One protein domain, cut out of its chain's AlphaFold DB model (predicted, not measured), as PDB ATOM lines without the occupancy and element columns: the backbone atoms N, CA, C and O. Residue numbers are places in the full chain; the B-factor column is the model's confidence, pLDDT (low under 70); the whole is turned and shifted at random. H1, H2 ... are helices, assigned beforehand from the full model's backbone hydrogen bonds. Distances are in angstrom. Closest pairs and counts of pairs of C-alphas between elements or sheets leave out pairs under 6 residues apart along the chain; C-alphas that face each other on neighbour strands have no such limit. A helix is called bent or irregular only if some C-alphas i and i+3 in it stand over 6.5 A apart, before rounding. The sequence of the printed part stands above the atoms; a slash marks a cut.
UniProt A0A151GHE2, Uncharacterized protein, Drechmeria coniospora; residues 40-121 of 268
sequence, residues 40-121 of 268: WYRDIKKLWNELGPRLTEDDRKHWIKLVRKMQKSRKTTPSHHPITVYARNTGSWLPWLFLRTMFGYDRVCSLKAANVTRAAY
ATOM      1  N   TRP A  40     -37.827   2.777   6.844       74.50
ATOM      2  CA  TRP A  40     -38.641   2.984   5.644       74.50
ATOM      3  C   TRP A  40     -38.511   1.866   4.599       74.50
ATOM      4  O   TRP A  40     -39.477   1.554   3.914       74.50
ATOM      5  N   TYR A  41     -37.340   1.233   4.468       74.62
ATOM      6  CA  TYR A  41     -37.129   0.163   3.489       74.62
ATOM      7  C   TYR A  41     -37.900  -1.106   3.874       74.62
ATOM      8  O   TYR A  41     -38.516  -1.744   3.022       74.62
ATOM      9  N   ARG A  42     -37.927  -1.434   5.175       77.44
ATOM     10  CA  ARG A  42     -38.751  -2.533   5.704       77.44
ATOM     11  C   ARG A  42     -40.236  -2.273   5.473       77.44
ATOM     12  O   ARG A  42     -40.940  -3.178   5.034       77.44
ATOM     13  N   ASP A  43     -40.678  -1.043   5.705       79.25
ATOM     14  CA  ASP A  43     -42.080  -0.662   5.544       79.25
ATOM     15  C   ASP A  43     -42.513  -0.728   4.062       79.25
ATOM     16  O   ASP A  43     -43.584  -1.244   3.752       79.25
ATOM     17  N   ILE A  44     -41.651  -0.327   3.119       82.38
ATOM     18  CA  ILE A  44     -41.923  -0.455   1.672       82.38
ATOM     19  C   ILE A  44     -41.934  -1.918   1.222       82.38
ATOM     20  O   ILE A  44     -42.787  -2.304   0.426       82.38
ATOM     21  N   LYS A  45     -41.027  -2.757   1.741       80.00
ATOM     22  CA  LYS A  45     -41.043  -4.202   1.462       80.00
ATOM     23  C   LYS A  45     -42.339  -4.844   1.959       80.00
ATOM     24  O   LYS A  45     -42.916  -5.676   1.265       80.00
ATOM     25  N   LYS A  46     -42.815  -4.436   3.139       82.19
ATOM     26  CA  LYS A  46     -44.091  -4.902   3.685       82.19
ATOM     27  C   LYS A  46     -45.260  -4.513   2.776       82.19
ATOM     28  O   LYS A  46     -46.049  -5.382   2.423       82.19
ATOM     29  N   LEU A  47     -45.304  -3.260   2.320       82.25
ATOM     30  CA  LEU A  47     -46.325  -2.806   1.368       82.25
ATOM     31  C   LEU A  47     -46.290  -3.570   0.049       82.25
ATOM     32  O   LEU A  47     -47.343  -3.907  -0.476       82.25
ATOM     33  N   TRP A  48     -45.105  -3.881  -0.480       83.81
ATOM     34  CA  TRP A  48     -44.996  -4.707  -1.684       83.81
ATOM     35  C   TRP A  48     -45.585  -6.104  -1.480       83.81
ATOM     36  O   TRP A  48     -46.291  -6.599  -2.349       83.81
ATOM     37  N   ASN A  49     -45.347  -6.736  -0.332       80.62
ATOM     38  CA  ASN A  49     -45.918  -8.054  -0.055       80.62
ATOM     39  C   ASN A  49     -47.452  -8.006   0.076       80.62
ATOM     40  O   ASN A  49     -48.126  -8.956  -0.314       80.62
ATOM     41  N   GLU A  50     -48.002  -6.913   0.610       80.81
ATOM     42  CA  GLU A  50     -49.448  -6.730   0.802       80.81
ATOM     43  C   GLU A  50     -50.175  -6.314  -0.494       80.81
ATOM     44  O   GLU A  50     -51.278  -6.790  -0.773       80.81
ATOM     45  N   LEU A  51     -49.566  -5.439  -1.303       78.44
ATOM     46  CA  LEU A  51     -50.184  -4.837  -2.491       78.44
ATOM     47  C   LEU A  51     -49.702  -5.443  -3.810       78.44
ATOM     48  O   LEU A  51     -50.459  -5.457  -4.774       78.44
ATOM     49  N   GLY A  52     -48.476  -5.960  -3.872       77.81
ATOM     50  CA  GLY A  52     -47.832  -6.466  -5.089       77.81
ATOM     51  C   GLY A  52     -48.679  -7.465  -5.882       77.81
ATOM     52  O   GLY A  52     -48.848  -7.257  -7.081       77.81
ATOM     53  N   PRO A  53     -49.300  -8.481  -5.246       78.25
ATOM     54  CA  PRO A  53     -50.191  -9.420  -5.936       78.25
ATOM     55  C   PRO A  53     -51.448  -8.778  -6.543       78.25
ATOM     56  O   PRO A  53     -52.103  -9.383  -7.384       78.25
ATOM     57  N   ARG A  54     -51.815  -7.571  -6.096       77.12
ATOM     58  CA  ARG A  54     -53.022  -6.838  -6.510       77.12
ATOM     59  C   ARG A  54     -52.739  -5.782  -7.580       77.12
ATOM     60  O   ARG A  54     -53.683  -5.220  -8.126       77.12
ATOM     61  N   LEU A  55     -51.468  -5.485  -7.846       79.38
ATOM     62  CA  LEU A  55     -51.047  -4.481  -8.817       79.38
ATOM     63  C   LEU A  55     -51.027  -5.052 -10.241       79.38
ATOM     64  O   LEU A  55     -50.666  -6.213 -10.467       79.38
ATOM     65  N   THR A  56     -51.351  -4.201 -11.214       81.88
ATOM     66  CA  THR A  56     -51.181  -4.520 -12.638       81.88
ATOM     67  C   THR A  56     -49.703  -4.768 -12.965       81.88
ATOM     68  O   THR A  56     -48.812  -4.356 -12.221       81.88
ATOM     69  N   GLU A  57     -49.416  -5.457 -14.070       80.00
ATOM     70  CA  GLU A  57     -48.030  -5.707 -14.500       80.00
ATOM     71  C   GLU A  57     -47.251  -4.392 -14.712       80.00
ATOM     72  O   GLU A  57     -46.099  -4.264 -14.292       80.00
ATOM     73  N   ASP A  58     -47.909  -3.373 -15.269       82.94
ATOM     74  CA  ASP A  58     -47.318  -2.051 -15.489       82.94
ATOM     75  C   ASP A  58     -47.031  -1.318 -14.173       82.94
ATOM     76  O   ASP A  58     -45.946  -0.750 -14.000       82.94
ATOM     77  N   ASP A  59     -47.945  -1.390 -13.201       82.81
ATOM     78  CA  ASP A  59     -47.738  -0.817 -11.867       82.81
ATOM     79  C   ASP A  59     -46.611  -1.527 -11.111       82.81
ATOM     80  O   ASP A  59     -45.837  -0.884 -10.397       82.81
ATOM     81  N   ARG A  60     -46.469  -2.846 -11.289       81.75
ATOM     82  CA  ARG A  60     -45.373  -3.632 -10.706       81.75
ATOM     83  C   ARG A  60     -44.019  -3.225 -11.284       81.75
ATOM     84  O   ARG A  60     -43.080  -2.965 -10.526       81.75
ATOM     85  N   LYS A  61     -43.923  -3.052 -12.604       83.88
ATOM     86  CA  LYS A  61     -42.725  -2.483 -13.254       83.88
ATOM     87  C   LYS A  61     -42.441  -1.064 -12.756       83.88
ATOM     88  O   LYS A  61     -41.292  -0.710 -12.470       83.88
ATOM     89  N   HIS A  62     -43.487  -0.253 -12.593       83.50
ATOM     90  CA  HIS A  62     -43.365   1.110 -12.089       83.50
ATOM     91  C   HIS A  62     -42.872   1.162 -10.635       83.50
ATOM     92  O   HIS A  62     -41.998   1.968 -10.305       83.50
ATOM     93  N   TRP A  63     -43.364   0.262  -9.782       84.75
ATOM     94  CA  TRP A  63     -42.935   0.101  -8.393       84.75
ATOM     95  C   TRP A  63     -41.427  -0.147  -8.299       84.75
ATOM     96  O   TRP A  63     -40.718   0.574  -7.594       84.75
ATOM     97  N   ILE A  64     -40.908  -1.108  -9.068       82.38
ATOM     98  CA  ILE A  64     -39.473  -1.440  -9.093       82.38
ATOM     99  C   ILE A  64     -38.647  -0.221  -9.535       82.38
ATOM    100  O   ILE A  64     -37.623   0.108  -8.924       82.38
ATOM    101  N   LYS A  65     -39.120   0.505 -10.555       83.69
ATOM    102  CA  LYS A  65     -38.470   1.731 -11.044       83.69
ATOM    103  C   LYS A  65     -38.423   2.826  -9.971       83.69
ATOM    104  O   LYS A  65     -37.405   3.513  -9.853       83.69
ATOM    105  N   LEU A  66     -39.480   2.986  -9.173       83.25
ATOM    106  CA  LEU A  66     -39.511   3.927  -8.046       83.25
ATOM    107  C   LEU A  66     -38.547   3.507  -6.931       83.25
ATOM    108  O   LEU A  66     -37.788   4.349  -6.447       83.25
ATOM    109  N   VAL A  67     -38.487   2.215  -6.588       79.31
ATOM    110  CA  VAL A  67     -37.553   1.682  -5.578       79.31
ATOM    111  C   VAL A  67     -36.096   1.975  -5.916       79.31
ATOM    112  O   VAL A  67     -35.367   2.517  -5.079       79.31
ATOM    113  N   ARG A  68     -35.684   1.727  -7.162       76.31
ATOM    114  CA  ARG A  68     -34.321   2.034  -7.629       76.31
ATOM    115  C   ARG A  68     -33.992   3.532  -7.538       76.31
ATOM    116  O   ARG A  68     -32.869   3.902  -7.202       76.31
ATOM    117  N   LYS A  69     -34.966   4.421  -7.779       75.25
ATOM    118  CA  LYS A  69     -34.779   5.882  -7.651       75.25
ATOM    119  C   LYS A  69     -34.603   6.345  -6.196       75.25
ATOM    120  O   LYS A  69     -33.878   7.312  -5.951       75.25
ATOM    121  N   MET A  70     -35.218   5.666  -5.227       73.56
ATOM    122  CA  MET A  70     -35.068   5.999  -3.797       73.56
ATOM    123  C   MET A  70     -33.667   5.699  -3.270       73.56
ATOM    124  O   MET A  70     -33.117   6.489  -2.505       73.56
ATOM    125  N   GLN A  71     -33.056   4.597  -3.717       67.31
ATOM    126  CA  GLN A  71     -31.682   4.253  -3.332       67.31
ATOM    127  C   GLN A  71     -30.694   5.378  -3.686       67.31
ATOM    128  O   GLN A  71     -29.776   5.652  -2.915       67.31
ATOM    129  N   LYS A  72     -30.943   6.105  -4.785       64.31
ATOM    130  CA  LYS A  72     -30.109   7.225  -5.250       64.31
ATOM    131  C   LYS A  72     -30.340   8.553  -4.502       64.31
ATOM    132  O   LYS A  72     -29.531   9.461  -4.644       64.31
ATOM    133  N   SER A  73     -31.409   8.705  -3.707       61.56
ATOM    134  CA  SER A  73     -31.878  10.020  -3.199       61.56
ATOM    135  C   SER A  73     -31.974  10.155  -1.665       61.56
ATOM    136  O   SER A  73     -32.590  11.093  -1.149       61.56
ATOM    137  N   ARG A  74     -31.272   9.277  -0.932       57.97
ATOM    138  CA  ARG A  74     -31.299   9.059   0.536       57.97
ATOM    139  C   ARG A  74     -31.213  10.279   1.476       57.97
ATOM    140  O   ARG A  74     -31.484  10.115   2.660       57.97
ATOM    141  N   LYS A  75     -30.824  11.473   1.015       62.25
ATOM    142  CA  LYS A  75     -30.604  12.664   1.870       62.25
ATOM    143  C   LYS A  75     -31.581  13.818   1.620       62.25
ATOM    144  O   LYS A  75     -31.377  14.914   2.132       62.25
ATOM    145  N   THR A  76     -32.617  13.604   0.819       68.44
ATOM    146  CA  THR A  76     -33.531  14.682   0.422       68.44
ATOM    147  C   THR A  76     -34.709  14.813   1.385       68.44
ATOM    148  O   THR A  76     -35.241  13.827   1.894       68.44
ATOM    149  N   THR A  77     -35.119  16.052   1.662       77.31
ATOM    150  CA  THR A  77     -36.371  16.319   2.378       77.31
ATOM    151  C   THR A  77     -37.558  15.878   1.520       77.31
ATOM    152  O   THR A  77     -37.461  15.884   0.289       77.31
ATOM    153  N   PRO A  78     -38.715  15.561   2.126       79.56
ATOM    154  CA  PRO A  78     -39.888  15.120   1.376       79.56
ATOM    155  C   PRO A  78     -40.332  16.128   0.304       79.56
ATOM    156  O   PRO A  78     -40.845  15.723  -0.728       79.56
ATOM    157  N   SER A  79     -40.081  17.431   0.468       78.50
ATOM    158  CA  SER A  79     -40.384  18.454  -0.547       78.50
ATOM    159  C   SER A  79     -39.494  18.393  -1.796       78.50
ATOM    160  O   SER A  79     -39.953  18.732  -2.885       78.50
ATOM    161  N   HIS A  80     -38.236  17.975  -1.644       79.44
ATOM    162  CA  HIS A  80     -37.233  17.927  -2.716       79.44
ATOM    163  C   HIS A  80     -36.965  16.505  -3.214       79.44
ATOM    164  O   HIS A  80     -36.136  16.302  -4.097       79.44
ATOM    165  N   HIS A  81     -37.670  15.515  -2.663       82.12
ATOM    166  CA  HIS A  81     -37.515  14.132  -3.068       82.12
ATOM    167  C   HIS A  81     -37.980  13.947  -4.528       82.12
ATOM    168  O   HIS A  81     -39.055  14.431  -4.898       82.12
ATOM    169  N   PRO A  82     -37.231  13.220  -5.377       82.31
ATOM    170  CA  PRO A  82     -37.577  13.044  -6.791       82.31
ATOM    171  C   PRO A  82     -38.944  12.374  -6.993       82.31
ATOM    172  O   PRO A  82     -39.656  12.686  -7.946       82.31
ATOM    173  N   ILE A  83     -39.356  11.505  -6.065       84.12
ATOM    174  CA  ILE A  83     -40.704  10.913  -6.082       84.12
ATOM    175  C   ILE A  83     -41.787  11.968  -5.832       84.12
ATOM    176  O   ILE A  83     -42.844  11.884  -6.440       84.12
ATOM    177  N   THR A  84     -41.533  13.000  -5.028       83.88
ATOM    178  CA  THR A  84     -42.487  14.101  -4.806       83.88
ATOM    179  C   THR A  84     -42.688  14.925  -6.062       83.88
ATOM    180  O   THR A  84     -43.819  15.276  -6.393       83.88
ATOM    181  N   VAL A  85     -41.604  15.206  -6.790       84.12
ATOM    182  CA  VAL A  85     -41.679  15.883  -8.092       84.12
ATOM    183  C   VAL A  85     -42.487  15.036  -9.072       84.12
ATOM    184  O   VAL A  85     -43.386  15.548  -9.735       84.12
ATOM    185  N   TYR A  86     -42.225  13.730  -9.107       82.62
ATOM    186  CA  TYR A  86     -42.951  12.802  -9.964       82.62
ATOM    187  C   TYR A  86     -44.443  12.715  -9.602       82.62
ATOM    188  O   TYR A  86     -45.283  12.928 -10.471       82.62
ATOM    189  N   ALA A  87     -44.775  12.508  -8.325       83.25
ATOM    190  CA  ALA A  87     -46.144  12.448  -7.809       83.25
ATOM    191  C   ALA A  87     -46.931  13.731  -8.106       83.25
ATOM    192  O   ALA A  87     -48.091  13.681  -8.502       83.25
ATOM    193  N   ARG A  88     -46.286  14.897  -7.972       84.31
ATOM    194  CA  ARG A  88     -46.887  16.190  -8.316       84.31
ATOM    195  C   ARG A  88     -47.226  16.300  -9.805       84.31
ATOM    196  O   ARG A  88     -48.208  16.956 -10.133       84.31
ATOM    197  N   ASN A  89     -46.397  15.739 -10.680       83.38
ATOM    198  CA  ASN A  89     -46.564  15.886 -12.125       83.38
ATOM    199  C   ASN A  89     -47.551  14.869 -12.702       83.38
ATOM    200  O   ASN A  89     -48.279  15.201 -13.629       83.38
ATOM    201  N   THR A  90     -47.579  13.649 -12.166       80.44
ATOM    202  CA  THR A  90     -48.464  12.589 -12.665       80.44
ATOM    203  C   THR A  90     -49.797  12.525 -11.936       80.44
ATOM    204  O   THR A  90     -50.747  11.969 -12.470       80.44
ATOM    205  N   GLY A  91     -49.868  13.037 -10.704       77.00
ATOM    206  CA  GLY A  91     -51.030  12.866  -9.834       77.00
ATOM    207  C   GLY A  91     -51.291  11.419  -9.422       77.00
ATOM    208  O   GLY A  91     -52.292  11.158  -8.765       77.00
ATOM    209  N   SER A  92     -50.399  10.483  -9.767       81.75
ATOM    210  CA  SER A  92     -50.575   9.060  -9.489       81.75
ATOM    211  C   SER A  92     -50.569   8.779  -7.982       81.75
ATOM    212  O   SER A  92     -49.775   9.343  -7.221       81.75
ATOM    213  N   TRP A  93     -51.451   7.874  -7.558       81.69
ATOM    214  CA  TRP A  93     -51.552   7.381  -6.184       81.69
ATOM    215  C   TRP A  93     -50.349   6.506  -5.784       81.69
ATOM    216  O   TRP A  93     -49.955   6.455  -4.620       81.69
ATOM    217  N   LEU A  94     -49.717   5.852  -6.762       84.62
ATOM    218  CA  LEU A  94     -48.657   4.879  -6.527       84.62
ATOM    219  C   LEU A  94     -47.375   5.551  -5.983       84.62
ATOM    220  O   LEU A  94     -46.931   5.171  -4.903       84.62
ATOM    221  N   PRO A  95     -46.819   6.620  -6.598       86.62
ATOM    222  CA  PRO A  95     -45.741   7.427  -6.010       86.62
ATOM    223  C   PRO A  95     -46.068   8.029  -4.638       86.62
ATOM    224  O   PRO A  95     -45.166   8.255  -3.831       86.62
ATOM    225  N   TRP A  96     -47.345   8.315  -4.375       84.81
ATOM    226  CA  TRP A  96     -47.784   8.878  -3.103       84.81
ATOM    227  C   TRP A  96     -47.605   7.890  -1.943       84.81
ATOM    228  O   TRP A  96     -47.097   8.286  -0.891       84.81
ATOM    229  N   LEU A  97     -47.914   6.603  -2.153       85.19
ATOM    230  CA  LEU A  97     -47.657   5.555  -1.161       85.19
ATOM    231  C   LEU A  97     -46.190   5.535  -0.725       85.19
ATOM    232  O   LEU A  97     -45.900   5.525   0.466       85.19
ATOM    233  N   PHE A  98     -45.256   5.608  -1.674       84.38
ATOM    234  CA  PHE A  98     -43.823   5.625  -1.373       84.38
ATOM    235  C   PHE A  98     -43.435   6.783  -0.449       84.38
ATOM    236  O   PHE A  98     -42.741   6.586   0.547       84.38
ATOM    237  N   LEU A  99     -43.915   7.992  -0.746       84.38
ATOM    238  CA  LEU A  99     -43.623   9.182   0.057       84.38
ATOM    239  C   LEU A  99     -44.184   9.066   1.472       84.38
ATOM    240  O   LEU A  99     -43.500   9.406   2.441       84.38
ATOM    241  N   ARG A 100     -45.407   8.550   1.592       84.50
ATOM    242  CA  ARG A 100     -46.064   8.309   2.876       84.50
ATOM    243  C   ARG A 100     -45.281   7.319   3.726       84.50
ATOM    244  O   ARG A 100     -45.044   7.583   4.900       84.50
ATOM    245  N   THR A 101     -44.836   6.221   3.136       83.56
ATOM    246  CA  THR A 101     -44.108   5.163   3.845       83.56
ATOM    247  C   THR A 101     -42.707   5.600   4.249       83.56
ATOM    248  O   THR A 101     -42.221   5.236   5.316       83.56
ATOM    249  N   MET A 102     -42.058   6.430   3.433       79.94
ATOM    250  CA  MET A 102     -40.725   6.948   3.743       79.94
ATOM    251  C   MET A 102     -40.718   8.019   4.826       79.94
ATOM    252  O   MET A 102     -39.849   8.010   5.700       79.94
ATOM    253  N   PHE A 103     -41.640   8.976   4.741       81.38
ATOM    254  CA  PHE A 103     -41.582  10.201   5.538       81.38
ATOM    255  C   PHE A 103     -42.687  10.294   6.595       81.38
ATOM    256  O   PHE A 103     -42.593  11.140   7.485       81.38
ATOM    257  N   GLY A 104     -43.690   9.417   6.540       81.25
ATOM    258  CA  GLY A 104     -44.886   9.456   7.376       81.25
ATOM    259  C   GLY A 104     -45.924  10.444   6.844       81.25
ATOM    260  O   GLY A 104     -45.575  11.518   6.354       81.25
ATOM    261  N   TYR A 105     -47.207  10.092   6.971       82.75
ATOM    262  CA  TYR A 105     -48.332  10.876   6.446       82.75
ATOM    263  C   TYR A 105     -48.275  12.356   6.849       82.75
ATOM    264  O   TYR A 105     -48.343  13.222   5.979       82.75
ATOM    265  N   ASP A 106     -48.035  12.651   8.129       82.06
ATOM    266  CA  ASP A 106     -48.021  14.022   8.667       82.06
ATOM    267  C   ASP A 106     -47.015  14.946   7.970       82.06
ATOM    268  O   ASP A 106     -47.215  16.157   7.882       82.06
ATOM    269  N   ARG A 107     -45.915  14.382   7.457       81.12
ATOM    270  CA  ARG A 107     -44.859  15.157   6.794       81.12
ATOM    271  C   ARG A 107     -45.125  15.392   5.314       81.12
ATOM    272  O   ARG A 107     -44.552  16.321   4.749       81.12
ATOM    273  N   VAL A 108     -45.947  14.557   4.680       84.94
ATOM    274  CA  VAL A 108     -46.225  14.635   3.237       84.94
ATOM    275  C   VAL A 108     -47.628  15.149   2.918       84.94
ATOM    276  O   VAL A 108     -47.810  15.693   1.832       84.94
ATOM    277  N   CYS A 109     -48.602  15.059   3.833       82.06
ATOM    278  CA  CYS A 109     -50.011  15.435   3.609       82.06
ATOM    279  C   CYS A 109     -50.216  16.908   3.219       82.06
ATOM    280  O   CYS A 109     -51.175  17.232   2.519       82.06
ATOM    281  N   SER A 110     -49.295  17.786   3.625       82.94
ATOM    282  CA  SER A 110     -49.292  19.218   3.306       82.94
ATOM    283  C   SER A 110     -48.595  19.559   1.983       82.94
ATOM    284  O   SER A 110     -48.642  20.706   1.532       82.94
ATOM    285  N   LEU A 111     -47.942  18.590   1.330       85.56
ATOM    286  CA  LEU A 111     -47.231  18.829   0.077       85.56
ATOM    287  C   LEU A 111     -48.203  19.018  -1.085       85.56
ATOM    288  O   LEU A 111     -49.254  18.387  -1.169       85.56
ATOM    289  N   LYS A 112     -47.779  19.811  -2.075       84.38
ATOM    290  CA  LYS A 112     -48.538  20.002  -3.318       84.38
ATOM    291  C   LYS A 112     -48.850  18.676  -4.022       84.38
ATOM    292  O   LYS A 112     -49.924  18.550  -4.593       84.38
ATOM    293  N   ALA A 113     -47.948  17.695  -3.936       82.50
ATOM    294  CA  ALA A 113     -48.175  16.348  -4.454       82.50
ATOM    295  C   ALA A 113     -49.431  15.694  -3.848       82.50
ATOM    296  O   ALA A 113     -50.251  15.185  -4.599       82.50
ATOM    297  N   ALA A 114     -49.644  15.811  -2.531       81.44
ATOM    298  CA  ALA A 114     -50.815  15.264  -1.837       81.44
ATOM    299  C   ALA A 114     -52.129  15.811  -2.398       81.44
ATOM    300  O   ALA A 114     -53.091  15.079  -2.617       81.44
ATOM    301  N   ASN A 115     -52.160  17.122  -2.645       83.25
ATOM    302  CA  ASN A 115     -53.345  17.799  -3.158       83.25
ATOM    303  C   ASN A 115     -53.645  17.399  -4.604       83.25
ATOM    304  O   ASN A 115     -54.809  17.214  -4.943       83.25
ATOM    305  N   VAL A 116     -52.609  17.235  -5.436       85.00
ATOM    306  CA  VAL A 116     -52.775  16.764  -6.818       85.00
ATOM    307  C   VAL A 116     -53.276  15.319  -6.832       85.00
ATOM    308  O   VAL A 116     -54.239  15.030  -7.533       85.00
ATOM    309  N   THR A 117     -52.705  14.432  -6.013       84.19
ATOM    310  CA  THR A 117     -53.166  13.039  -5.910       84.19
ATOM    311  C   THR A 117     -54.609  12.951  -5.408       84.19
ATOM    312  O   THR A 117     -55.405  12.210  -5.975       84.19
ATOM    313  N   ARG A 118     -54.995  13.755  -4.404       81.75
ATOM    314  CA  ARG A 118     -56.381  13.803  -3.900       81.75
ATOM    315  C   ARG A 118     -57.371  14.294  -4.959       81.75
ATOM    316  O   ARG A 118     -58.501  13.824  -4.997       81.75
ATOM    317  N   ALA A 119     -56.955  15.243  -5.796       83.31
ATOM    318  CA  ALA A 119     -57.778  15.735  -6.895       83.31
ATOM    319  C   ALA A 119     -57.921  14.700  -8.024       83.31
ATOM    320  O   ALA A 119     -58.981  14.622  -8.634       83.31
ATOM    321  N   ALA A 120     -56.873  13.911  -8.289       82.06
ATOM    322  CA  ALA A 120     -56.887  12.865  -9.310       82.06
ATOM    323  C   ALA A 120     -57.707  11.630  -8.894       82.06
ATOM    324  O   ALA A 120     -58.313  10.991  -9.749       82.06
ATOM    325  N   TYR A 121     -57.751  11.318  -7.594       77.94
ATOM    326  CA  TYR A 121     -58.458  10.157  -7.046       77.94
ATOM    327  C   TYR A 121     -59.417  10.567  -5.913       77.94
ATOM    328  O   TYR A 121     -59.127  10.333  -4.732       77.94
TER     329      TYR A 121
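Overview. This is residues 40 to 121 of the 268 residues of an uncharacterized protein of Drechmeria coniospora (UniProt A0A151GHE2). A compact helical body is built round H4, which runs through its middle with H3 and H6 packed along one side of it and the pair H1 and H2 on the other. H1 and H2 run side by side as a loose pair, a little apart from each other, and H1 packs on H4 with residues 40 to 44 alone; the very short H5 makes a corner after the end of H4. The printed part has 82 residues with six named helices, H1 to H6 in chain order, and no named strand: the class is all helix. The whole is compact, with a radius of gyration of the C-alphas of 11.9 A, and rounded, spanning 30 by 28 by 19 A.

Along the chain. H1 is residues 40 to 54, 21.2 A long, beginning at C-alpha 40 (-38.641, 2.984, 5.644); it is irregular, with C-alphas 50 and 53 7.3 A apart. H2 is residues 57 to 71, 22.2 A long. H3 is residues 82 to 90, 12.4 A. H4 is residues 93 to 103, 15.6 A, beginning at C-alpha 93 (-51.552, 7.381, -6.184). H5 is residues 105 to 108, 5.4 A. H6 is residues 112 to 120, 12.5 A, ending at C-alpha 120 (-56.887, 12.865, -9.310).

Arrangement. H4 is the hub, touching the five other helices. H1 touches it with residues 40 to 44 alone, opposite ways at a shallow tilt of 25 degrees; the closest C-alphas, of Trp 40 and Met 102, are 4.9 A apart. H2 only just touches H4, with 3 pairs of C-alphas within 8 A, the closest those of Leu 66 and Pro 95 at 7.4 A; they run the same way at a shallow tilt of 30 degrees. H1, H2 and H4 form a bundle, a set of helices side by side, though H1 and H2 are close but not clearly touching, with the C-alphas of Gly 52 and Arg 60 closest at 6.8 A. H3 and H4 are a helical hairpin at a shallow tilt of 27 degrees, closest at the C-alphas of Ala 87 and Pro 95, 5.3 A. H3 touches H6, the C-alphas of Arg 88 and Ala 113 closest at 4.1 A. H4 and H5 only just touch, with 3 pairs within 8 A, and only at the corner; the C-alphas of Arg 100 and Val 108 are closest, at 6.3 A. H1 is apart from H3, H5 and H6. In H2, H3 and H6 every O i to N i+4 pair is within hydrogen-bond range, in H1 9 of 11 and in H4 6 of 7; H5 is too short for such a pair.

Size, cuts and confidence. The C-alphas farthest apart, of Arg 54 and Lys 75, are 30.9 A apart. The printed part has no cut and no long link; the link from H2 to H3, with 10 residues, is short, and the other links are tight. The mean pLDDT of the printed part is 80.2, and residues 71 to 76, of which 71 belongs to H2, are under 70.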